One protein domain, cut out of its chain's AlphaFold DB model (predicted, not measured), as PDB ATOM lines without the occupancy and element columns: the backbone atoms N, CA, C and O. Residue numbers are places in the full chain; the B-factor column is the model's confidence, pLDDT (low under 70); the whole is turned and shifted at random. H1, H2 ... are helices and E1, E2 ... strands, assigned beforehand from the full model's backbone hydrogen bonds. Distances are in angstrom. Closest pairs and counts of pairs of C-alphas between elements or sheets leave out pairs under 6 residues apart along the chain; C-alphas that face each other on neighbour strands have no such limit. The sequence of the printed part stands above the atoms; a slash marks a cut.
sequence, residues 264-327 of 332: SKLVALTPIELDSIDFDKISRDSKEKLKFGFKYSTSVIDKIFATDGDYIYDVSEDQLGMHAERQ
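Overview. This is residues 264 to 327 of the 332 residues of an uncharacterized protein of Lactococcus allomyrinae (UniProt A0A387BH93). A single, strongly twisted sheet of six strands curls like part of a barrel, with its edge strands E1 and E2 apart and the short helix H1 between them along the chain, grazing the sheet. A long loop, residues 280 to 291, leads from E2 back to E3. The printed part has 64 residues, with one named helix and six named strands in the order E1, H1, E2, E3, E4, E5, E6. The sheet is mixed, in the order E1, E3, E4, E5, E6, E2, and the class is mostly strand. The whole is compact, with a radius of gyration of the C-alphas of 11.4 A, yet only just elongated, spanning 35 by 23 by 21 A.

Arrangement. E1, residues 266 to 268, is antiparallel to E3, residues 292 to 297, with N 267 and O 295 2.9 A apart. H1, residues 271 to 275, is on the sheet but only grazes it with residues 271 to 274; its closest C-alpha pair with E3 is Leu 274 and Gly 293, 7.1 A. Its O i to N i+4 pair is within hydrogen-bond range. E2, residues 277 to 279, is parallel to E6, residues 321 to 326, at 46 degrees, with N 278 and O 322 3.0 A apart. E3, E4, residues 302 to 307, E5, residues 312 to 318, and E6 form a meander, each strand the antiparallel neighbour of the one before, in three hairpins. Within hydrogen-bond range are, for instance, N 294 and O 305 across E3 and E4, 2.9 A apart, N 313 and O 306 across E4 and E5, 2.8 A apart, and N 323 and O 316 across E5 and E6, 2.8 A apart.

Along the chain. E1 begins at C-alpha 266 (41.118, -47.488, -6.031) and is 7.0 A long; H1 is 6.1 A and E2 6.7 A. E3 measures 17.6 A, E4 17.4 A, E5 19.6 A and E6 16.3 A, ending at C-alpha 326 (34.723, -26.826, -7.591).

Size, cuts and confidence. The C-alphas of Ser 264 and Asp 285 are the two farthest apart, at 35.6 A. The printed part has no cut, and the link E2 to E3 is long. Mean pLDDT of the printed part is 79.3; residues 264, 280 to 288, 299 to 300 and 326 to 327 are under 70.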
ATOM      1  N   SER A 264      47.102 -47.717  -3.665       64.06
ATOM      2  CA  SER A 264      46.924 -49.112  -3.254       64.06
ATOM      3  C   SER A 264      45.458 -49.539  -3.144       64.06
ATOM      4  O   SER A 264      45.175 -50.728  -3.030       64.06
ATOM      5  N   LYS A 265      44.524 -48.582  -3.137       77.31
ATOM      6  CA  LYS A 265      43.080 -48.823  -3.048       77.31
ATOM      7  C   LYS A 265      42.371 -47.823  -3.938       77.31
ATOM      8  O   LYS A 265      42.272 -46.664  -3.558       77.31
ATOM      9  N   LEU A 266      41.922 -48.268  -5.100       87.31
ATOM     10  CA  LEU A 266      41.118 -47.488  -6.031       87.31
ATOM     11  C   LEU A 266      39.698 -48.071  -6.022       87.31
ATOM     12  O   LEU A 266      39.541 -49.284  -6.133       87.31
ATOM     13  N   VAL A 267      38.679 -47.236  -5.809       90.62
ATOM     14  CA  VAL A 267      37.280 -47.679  -5.695       90.62
ATOM     15  C   VAL A 267      36.361 -46.669  -6.373       90.62
ATOM     16  O   VAL A 267      36.447 -45.474  -6.095       90.62
ATOM     17  N   ALA A 268      35.460 -47.140  -7.229       92.62
ATOM     18  CA  ALA A 268      34.426 -46.305  -7.824       92.62
ATOM     19  C   ALA A 268      33.347 -45.942  -6.796       92.62
ATOM     20  O   ALA A 268      32.991 -46.758  -5.945       92.62
ATOM     21  N   LEU A 269      32.814 -44.725  -6.879       92.81
ATOM     22  CA  LEU A 269      31.671 -44.322  -6.070       92.81
ATOM     23  C   LEU A 269      30.381 -44.893  -6.655       92.81
ATOM     24  O   LEU A 269      30.131 -44.821  -7.858       92.81
ATOM     25  N   THR A 270      29.533 -45.420  -5.781       92.31
ATOM     26  CA  THR A 270      28.178 -45.832  -6.147       92.31
ATOM     27  C   THR A 270      27.283 -44.614  -6.413       92.31
ATOM     28  O   THR A 270      27.539 -43.531  -5.882       92.31
ATOM     29  N   PRO A 271      26.167 -44.771  -7.151       90.38
ATOM     30  CA  PRO A 271      25.200 -43.687  -7.342       90.38
ATOM     31  C   PRO A 271      24.667 -43.097  -6.030       90.38
ATOM     32  O   PRO A 271      24.404 -41.904  -5.954       90.38
ATOM     33  N   ILE A 272      24.534 -43.925  -4.987       90.69
ATOM     34  CA  ILE A 272      24.072 -43.487  -3.662       90.69
ATOM     35  C   ILE A 272      25.129 -42.611  -2.983       90.69
ATOM     36  O   ILE A 272      24.783 -41.586  -2.401       90.69
ATOM     37  N   GLU A 273      26.408 -42.998  -3.061       91.19
ATOM     38  CA  GLU A 273      27.515 -42.180  -2.555       91.19
ATOM     39  C   GLU A 273      27.593 -40.846  -3.313       91.19
ATOM     40  O   GLU A 273      27.676 -39.802  -2.673       91.19
ATOM     41  N   LEU A 274      27.483 -40.853  -4.647       90.81
ATOM     42  CA  LEU A 274      27.454 -39.629  -5.456       90.81
ATOM     43  C   LEU A 274      26.291 -38.692  -5.087       90.81
ATOM     44  O   LEU A 274      26.513 -37.502  -4.891       90.81
ATOM     45  N   ASP A 275      25.072 -39.225  -4.945       87.62
ATOM     46  CA  ASP A 275      23.874 -38.449  -4.583       87.62
ATOM     47  C   ASP A 275      23.937 -37.870  -3.149       87.62
ATOM     48  O   ASP A 275      23.144 -36.991  -2.808       87.62
ATOM     49  N   SER A 276      24.851 -38.368  -2.305       87.88
ATOM     50  CA  SER A 276      25.080 -37.890  -0.930       87.88
ATOM     51  C   SER A 276      26.147 -36.804  -0.793       87.88
ATOM     52  O   SER A 276      26.347 -36.289   0.306       87.88
ATOM     53  N   ILE A 277      26.847 -36.472  -1.879       87.31
ATOM     54  CA  ILE A 277      27.842 -35.401  -1.892       87.31
ATOM     55  C   ILE A 277      27.114 -34.086  -2.165       87.31
ATOM     56  O   ILE A 277      26.530 -33.894  -3.232       87.31
ATOM     57  N   ASP A 278      27.172 -33.169  -1.203       81.00
ATOM     58  CA  ASP A 278      26.582 -31.841  -1.340       81.00
ATOM     59  C   ASP A 278      27.583 -30.862  -1.967       81.00
ATOM     60  O   ASP A 278      28.769 -30.857  -1.643       81.00
ATOM     61  N   PHE A 279      27.113 -29.973  -2.841       74.62
ATOM     62  CA  PHE A 279      27.942 -28.881  -3.355       74.62
ATOM     63  C   PHE A 279      28.013 -27.737  -2.350       74.62
ATOM     64  O   PHE A 279      26.977 -27.257  -1.862       74.62
ATOM     65  N   ASP A 280      29.221 -27.234  -2.101       65.88
ATOM     66  CA  ASP A 280      29.377 -26.031  -1.298       65.88
ATOM     67  C   ASP A 280      28.669 -24.839  -1.953       65.88
ATOM     68  O   ASP A 280      28.662 -24.652  -3.173       65.88
ATOM     69  N   LYS A 281      28.047 -24.004  -1.111       55.91
ATOM     70  CA  LYS A 281      27.080 -22.947  -1.477       55.91
ATOM     71  C   LYS A 281      27.555 -21.934  -2.540       55.91
ATOM     72  O   LYS A 281      26.738 -21.126  -2.978       55.91
ATOM     73  N   ILE A 282      28.830 -21.946  -2.932       50.59
ATOM     74  CA  ILE A 282      29.471 -21.001  -3.861       50.59
ATOM     75  C   ILE A 282      29.438 -21.487  -5.329       50.59
ATOM     76  O   ILE A 282      29.573 -20.655  -6.222       50.59
ATOM     77  N   SER A 283      29.175 -22.770  -5.628       52.00
ATOM     78  CA  SER A 283      29.117 -23.284  -7.020       52.00
ATOM     79  C   SER A 283      27.702 -23.547  -7.550       52.00
ATOM     80  O   SER A 283      27.526 -24.249  -8.547       52.00
ATOM     81  N   ARG A 284      26.671 -23.039  -6.868       46.44
ATOM     82  CA  ARG A 284      25.286 -23.414  -7.157       46.44
ATOM     83  C   ARG A 284      24.716 -22.620  -8.329       46.44
ATOM     84  O   ARG A 284      23.966 -21.675  -8.109       46.44
ATOM     85  N   ASP A 285      25.019 -23.069  -9.543       50.19
ATOM     86  CA  ASP A 285      24.215 -22.724 -10.721       50.19
ATOM     87  C   ASP A 285      23.571 -23.917 -11.438       50.19
ATOM     88  O   ASP A 285      22.728 -23.695 -12.301       50.19
ATOM     89  N   SER A 286      23.809 -25.175 -11.046       51.56
ATOM     90  CA  SER A 286      23.119 -26.288 -11.704       51.56
ATOM     91  C   SER A 286      22.485 -27.284 -10.738       51.56
ATOM     92  O   SER A 286      22.970 -27.595  -9.654       51.56
ATOM     93  N   LYS A 287      21.310 -27.770 -11.142       56.28
ATOM     94  CA  LYS A 287      20.628 -28.939 -10.573       56.28
ATOM     95  C   LYS A 287      21.305 -30.242 -11.039       56.28
ATOM     96  O   LYS A 287      20.642 -31.280 -11.076       56.28
ATOM     97  N   GLU A 288      22.550 -30.179 -11.501       65.38
ATOM     98  CA  GLU A 288      23.207 -31.300 -12.159       65.38
ATOM     99  C   GLU A 288      23.745 -32.270 -11.118       65.38
ATOM    100  O   GLU A 288      24.372 -31.899 -10.128       65.38
ATOM    101  N   LYS A 289      23.410 -33.540 -11.326       79.69
ATOM    102  CA  LYS A 289      23.872 -34.643 -10.493       79.69
ATOM    103  C   LYS A 289      25.291 -35.004 -10.912       79.69
ATOM    104  O   LYS A 289      25.566 -35.092 -12.109       79.69
ATOM    105  N   LEU A 290      26.153 -35.278  -9.932       87.50
ATOM    106  CA  LEU A 290      27.443 -35.910 -10.188       87.50
ATOM    107  C   LEU A 290      27.208 -37.237 -10.926       87.50
ATOM    108  O   LEU A 290      26.337 -38.024 -10.551       87.50
ATOM    109  N   LYS A 291      27.963 -37.459 -12.001       88.88
ATOM    110  CA  LYS A 291      27.846 -38.622 -12.888       88.88
ATOM    111  C   LYS A 291      28.840 -39.715 -12.522       88.88
ATOM    112  O   LYS A 291      28.466 -40.881 -12.457       88.88
ATOM    113  N   PHE A 292      30.090 -39.334 -12.265       91.06
ATOM    114  CA  PHE A 292      31.171 -40.264 -11.950       91.06
ATOM    115  C   PHE A 292      31.957 -39.783 -10.745       91.06
ATOM    116  O   PHE A 292      32.074 -38.582 -10.501       91.06
ATOM    117  N   GLY A 293      32.552 -40.727 -10.029       92.06
ATOM    118  CA  GLY A 293      33.523 -40.419  -9.001       92.06
ATOM    119  C   GLY A 293      34.276 -41.654  -8.554       92.06
ATOM    120  O   GLY A 293      33.802 -42.779  -8.699       92.06
ATOM    121  N   PHE A 294      35.461 -41.431  -8.010       91.62
ATOM    122  CA  PHE A 294      36.270 -42.477  -7.412       91.62
ATOM    123  C   PHE A 294      36.895 -41.975  -6.117       91.62
ATOM    124  O   PHE A 294      37.188 -40.787  -5.952       91.62
ATOM    125  N   LYS A 295      37.126 -42.909  -5.203       89.69
ATOM    126  CA  LYS A 295      37.907 -42.701  -3.993       89.69
ATOM    127  C   LYS A 295      39.185 -43.513  -4.056       89.69
ATOM    128  O   LYS A 295      39.211 -44.625  -4.592       89.69
ATOM    129  N   TYR A 296      40.239 -42.964  -3.473       86.50
ATOM    130  CA  TYR A 296      41.459 -43.707  -3.246       86.50
ATOM    131  C   TYR A 296      42.132 -43.364  -1.934       86.50
ATOM    132  O   TYR A 296      42.045 -42.242  -1.437       86.50
ATOM    133  N   SER A 297      42.877 -44.333  -1.419       80.25
ATOM    134  CA  SER A 297      43.676 -44.155  -0.212       80.25
ATOM    135  C   SER A 297      45.122 -43.833  -0.559       80.25
ATOM    136  O   SER A 297      45.791 -44.583  -1.275       80.25
ATOM    137  N   THR A 298      45.635 -42.738   0.001       71.94
ATOM    138  CA  THR A 298      47.084 -42.533   0.142       71.94
ATOM    139  C   THR A 298      47.560 -43.110   1.477       71.94
ATOM    140  O   THR A 298      46.763 -43.568   2.291       71.94
ATOM    141  N   SER A 299      48.865 -43.066   1.750       67.69
ATOM    142  CA  SER A 299      49.406 -43.454   3.061       67.69
ATOM    143  C   SER A 299      48.948 -42.556   4.221       67.69
ATOM    144  O   SER A 299      49.196 -42.906   5.373       67.69
ATOM    145  N   VAL A 300      48.317 -41.409   3.939       67.75
ATOM    146  CA  VAL A 300      48.023 -40.369   4.939       67.75
ATOM    147  C   VAL A 300      46.534 -40.030   5.014       67.75
ATOM    148  O   VAL A 300      46.014 -39.872   6.113       67.75
ATOM    149  N   ILE A 301      45.854 -39.917   3.873       78.44
ATOM    150  CA  ILE A 301      44.431 -39.555   3.788       78.44
ATOM    151  C   ILE A 301      43.748 -40.257   2.612       78.44
ATOM    152  O   ILE A 301      44.385 -40.518   1.581       78.44
ATOM    153  N   ASP A 302      42.450 -40.506   2.758       80.81
ATOM    154  CA  ASP A 302      41.579 -40.839   1.636       80.81
ATOM    155  C   ASP A 302      41.273 -39.566   0.837       80.81
ATOM    156  O   ASP A 302      41.136 -38.474   1.392       80.81
ATOM    157  N   LYS A 303      41.230 -39.700  -0.487       86.75
ATOM    158  CA  LYS A 303      40.892 -38.632  -1.427       86.75
ATOM    159  C   LYS A 303      39.751 -39.089  -2.312       86.75
ATOM    160  O   LYS A 303      39.710 -40.250  -2.720       86.75
ATOM    161  N   ILE A 304      38.853 -38.166  -2.621       89.00
ATOM    162  CA  ILE A 304      37.666 -38.428  -3.423       89.00
ATOM    163  C   ILE A 304      37.592 -37.380  -4.531       89.00
ATOM    164  O   ILE A 304      37.743 -36.183  -4.278       89.00
ATOM    165  N   PHE A 305      37.366 -37.847  -5.756       89.69
ATOM    166  CA  PHE A 305      37.133 -37.009  -6.928       89.69
ATOM    167  C   PHE A 305      35.798 -37.367  -7.553       89.69
ATOM    168  O   PHE A 305      35.459 -38.548  -7.653       89.69
ATOM    169  N   ALA A 306      35.065 -36.354  -8.002       90.44
ATOM    170  CA  ALA A 306      33.804 -36.529  -8.707       90.44
ATOM    171  C   ALA A 306      33.672 -35.537  -9.867       90.44
ATOM    172  O   ALA A 306      34.425 -34.570  -9.968       90.44
ATOM    173  N   THR A 307      32.719 -35.785 -10.758       87.31
ATOM    174  CA  THR A 307      32.402 -34.906 -11.887       87.31
ATOM    175  C   THR A 307      30.921 -34.970 -12.226       87.31
ATOM    176  O   THR A 307      30.297 -36.023 -12.108       87.31
ATOM    177  N   ASP A 308      30.363 -33.853 -12.675       83.19
ATOM    178  CA  ASP A 308      29.053 -33.745 -13.337       83.19
ATOM    179  C   ASP A 308      29.142 -33.978 -14.862       83.19
ATOM    180  O   ASP A 308      28.123 -34.020 -15.556       83.19
ATOM    181  N   GLY A 309      30.351 -34.197 -15.382       79.50
ATOM    182  CA  GLY A 309      30.676 -34.338 -16.800       79.50
ATOM    183  C   GLY A 309      31.366 -33.112 -17.397       79.50
ATOM    184  O   GLY A 309      32.086 -33.273 -18.380       79.50
ATOM    185  N   ASP A 310      31.224 -31.940 -16.772       74.38
ATOM    186  CA  ASP A 310      31.758 -30.665 -17.268       74.38
ATOM    187  C   ASP A 310      32.897 -30.141 -16.385       74.38
ATOM    188  O   ASP A 310      33.872 -29.558 -16.871       74.38
ATOM    189  N   TYR A 311      32.806 -30.380 -15.075       77.38
ATOM    190  CA  TYR A 311      33.793 -29.961 -14.088       77.38
ATOM    191  C   TYR A 311      34.245 -31.115 -13.205       77.38
ATOM    192  O   TYR A 311      33.501 -32.054 -12.919       77.38
ATOM    193  N   ILE A 312      35.490 -31.025 -12.742       82.19
ATOM    194  CA  ILE A 312      36.045 -31.935 -11.743       82.19
ATOM    195  C   ILE A 312      35.957 -31.273 -10.369       82.19
ATOM    196  O   ILE A 312      36.290 -30.095 -10.208       82.19
ATOM    197  N   TYR A 313      35.546 -32.059  -9.384       85.38
ATOM    198  CA  TYR A 313      35.366 -31.647  -8.002       85.38
ATOM    199  C   TYR A 313      36.271 -32.458  -7.085       85.38
ATOM    200  O   TYR A 313      36.358 -33.687  -7.201       85.38
ATOM    201  N   ASP A 314      36.896 -31.756  -6.147       87.19
ATOM    202  CA  ASP A 314      37.549 -32.368  -4.998       87.19
ATOM    203  C   ASP A 314      36.496 -32.514  -3.905       87.19
ATOM    204  O   ASP A 314      35.781 -31.560  -3.593       87.19
ATOM    205  N   VAL A 315      36.383 -33.711  -3.335       87.06
ATOM    206  CA  VAL A 315      35.386 -33.994  -2.303       87.06
ATOM    207  C   VAL A 315      36.092 -34.171  -0.966       87.06
ATOM    208  O   VAL A 315      37.015 -34.980  -0.831       87.06
ATOM    209  N   SER A 316      35.656 -33.390   0.016       84.50
ATOM    210  CA  SER A 316      36.124 -33.437   1.402       84.50
ATOM    211  C   SER A 316      35.019 -33.956   2.320       84.50
ATOM    212  O   SER A 316      33.844 -33.865   1.980       84.50
ATOM    213  N   GLU A 317      35.385 -34.529   3.465       83.31
ATOM    214  CA  GLU A 317      34.432 -35.005   4.473       83.31
ATOM    215  C   GLU A 317      34.646 -34.237   5.781       83.31
ATOM    216  O   GLU A 317      35.773 -34.142   6.280       83.31
ATOM    217  N   ASP A 318      33.565 -33.696   6.342       82.19
ATOM    218  CA  ASP A 318      33.562 -33.038   7.646       82.19
ATOM    219  C   ASP A 318      32.364 -33.477   8.518       82.19
ATOM    220  O   ASP A 318      31.722 -34.497   8.277       82.19
ATOM    221  N   GLN A 319      32.078 -32.738   9.597       78.56
ATOM    222  CA  GLN A 319      30.991 -33.072  10.530       78.56
ATOM    223  C   GLN A 319      29.578 -32.927   9.937       78.56
ATOM    224  O   GLN A 319      28.617 -33.385  10.559       78.56
ATOM    225  N   LEU A 320      29.439 -32.253   8.797       77.00
ATOM    226  CA  LEU A 320      28.181 -32.008   8.096       77.00
ATOM    227  C   LEU A 320      27.959 -32.985   6.936       77.00
ATOM    228  O   LEU A 320      26.812 -33.149   6.518       77.00
ATOM    229  N   GLY A 321      29.003 -33.684   6.488       82.50
ATOM    230  CA  GLY A 321      28.929 -34.713   5.457       82.50
ATOM    231  C   GLY A 321      30.059 -34.597   4.439       82.50
ATOM    232  O   GLY A 321      31.128 -34.064   4.732       82.50
ATOM    233  N   MET A 322      29.821 -35.136   3.241       84.25
ATOM    234  CA  MET A 322      30.736 -34.994   2.111       84.25
ATOM    235  C   MET A 322      30.382 -33.751   1.298       84.25
ATOM    236  O   MET A 322      29.231 -33.577   0.891       84.25
ATOM    237  N   HIS A 323      31.388 -32.931   1.015       83.69
ATOM    238  CA  HIS A 323      31.241 -31.655   0.334       83.69
ATOM    239  C   HIS A 323      32.161 -31.571  -0.882       83.69
ATOM    240  O   HIS A 323      33.368 -31.797  -0.774       83.69
ATOM    241  N   ALA A 324      31.578 -31.262  -2.040       82.44
ATOM    242  CA  ALA A 324      32.291 -31.024  -3.288       82.44
ATOM    243  C   ALA A 324      32.650 -29.540  -3.425       82.44
ATOM    244  O   ALA A 324      31.765 -28.678  -3.476       82.44
ATOM    245  N   GLU A 325      33.943 -29.259  -3.572       76.94
ATOM    246  CA  GLU A 325      34.445 -27.938  -3.936       76.94
ATOM    247  C   GLU A 325      34.858 -27.946  -5.412       76.94
ATOM    248  O   GLU A 325      35.631 -28.798  -5.868       76.94
ATOM    249  N   ARG A 326      34.319 -26.995  -6.191       68.50
ATOM    250  CA  ARG A 326      34.723 -26.826  -7.591       68.50
ATOM    251  C   ARG A 326      36.186 -26.420  -7.621       68.50
ATOM    252  O   ARG A 326      36.533 -25.335  -7.158       68.50
ATOM    253  N   GLN A 327      37.019 -27.214  -8.282       65.38
ATOM    254  CA  GLN A 327      38.337 -26.730  -8.648       65.38
ATOM    255  C   GLN A 327      38.196 -25.743  -9.808       65.38
ATOM    256  O   GLN A 327      37.967 -26.105 -10.962       65.38
TER     257      GLN A 327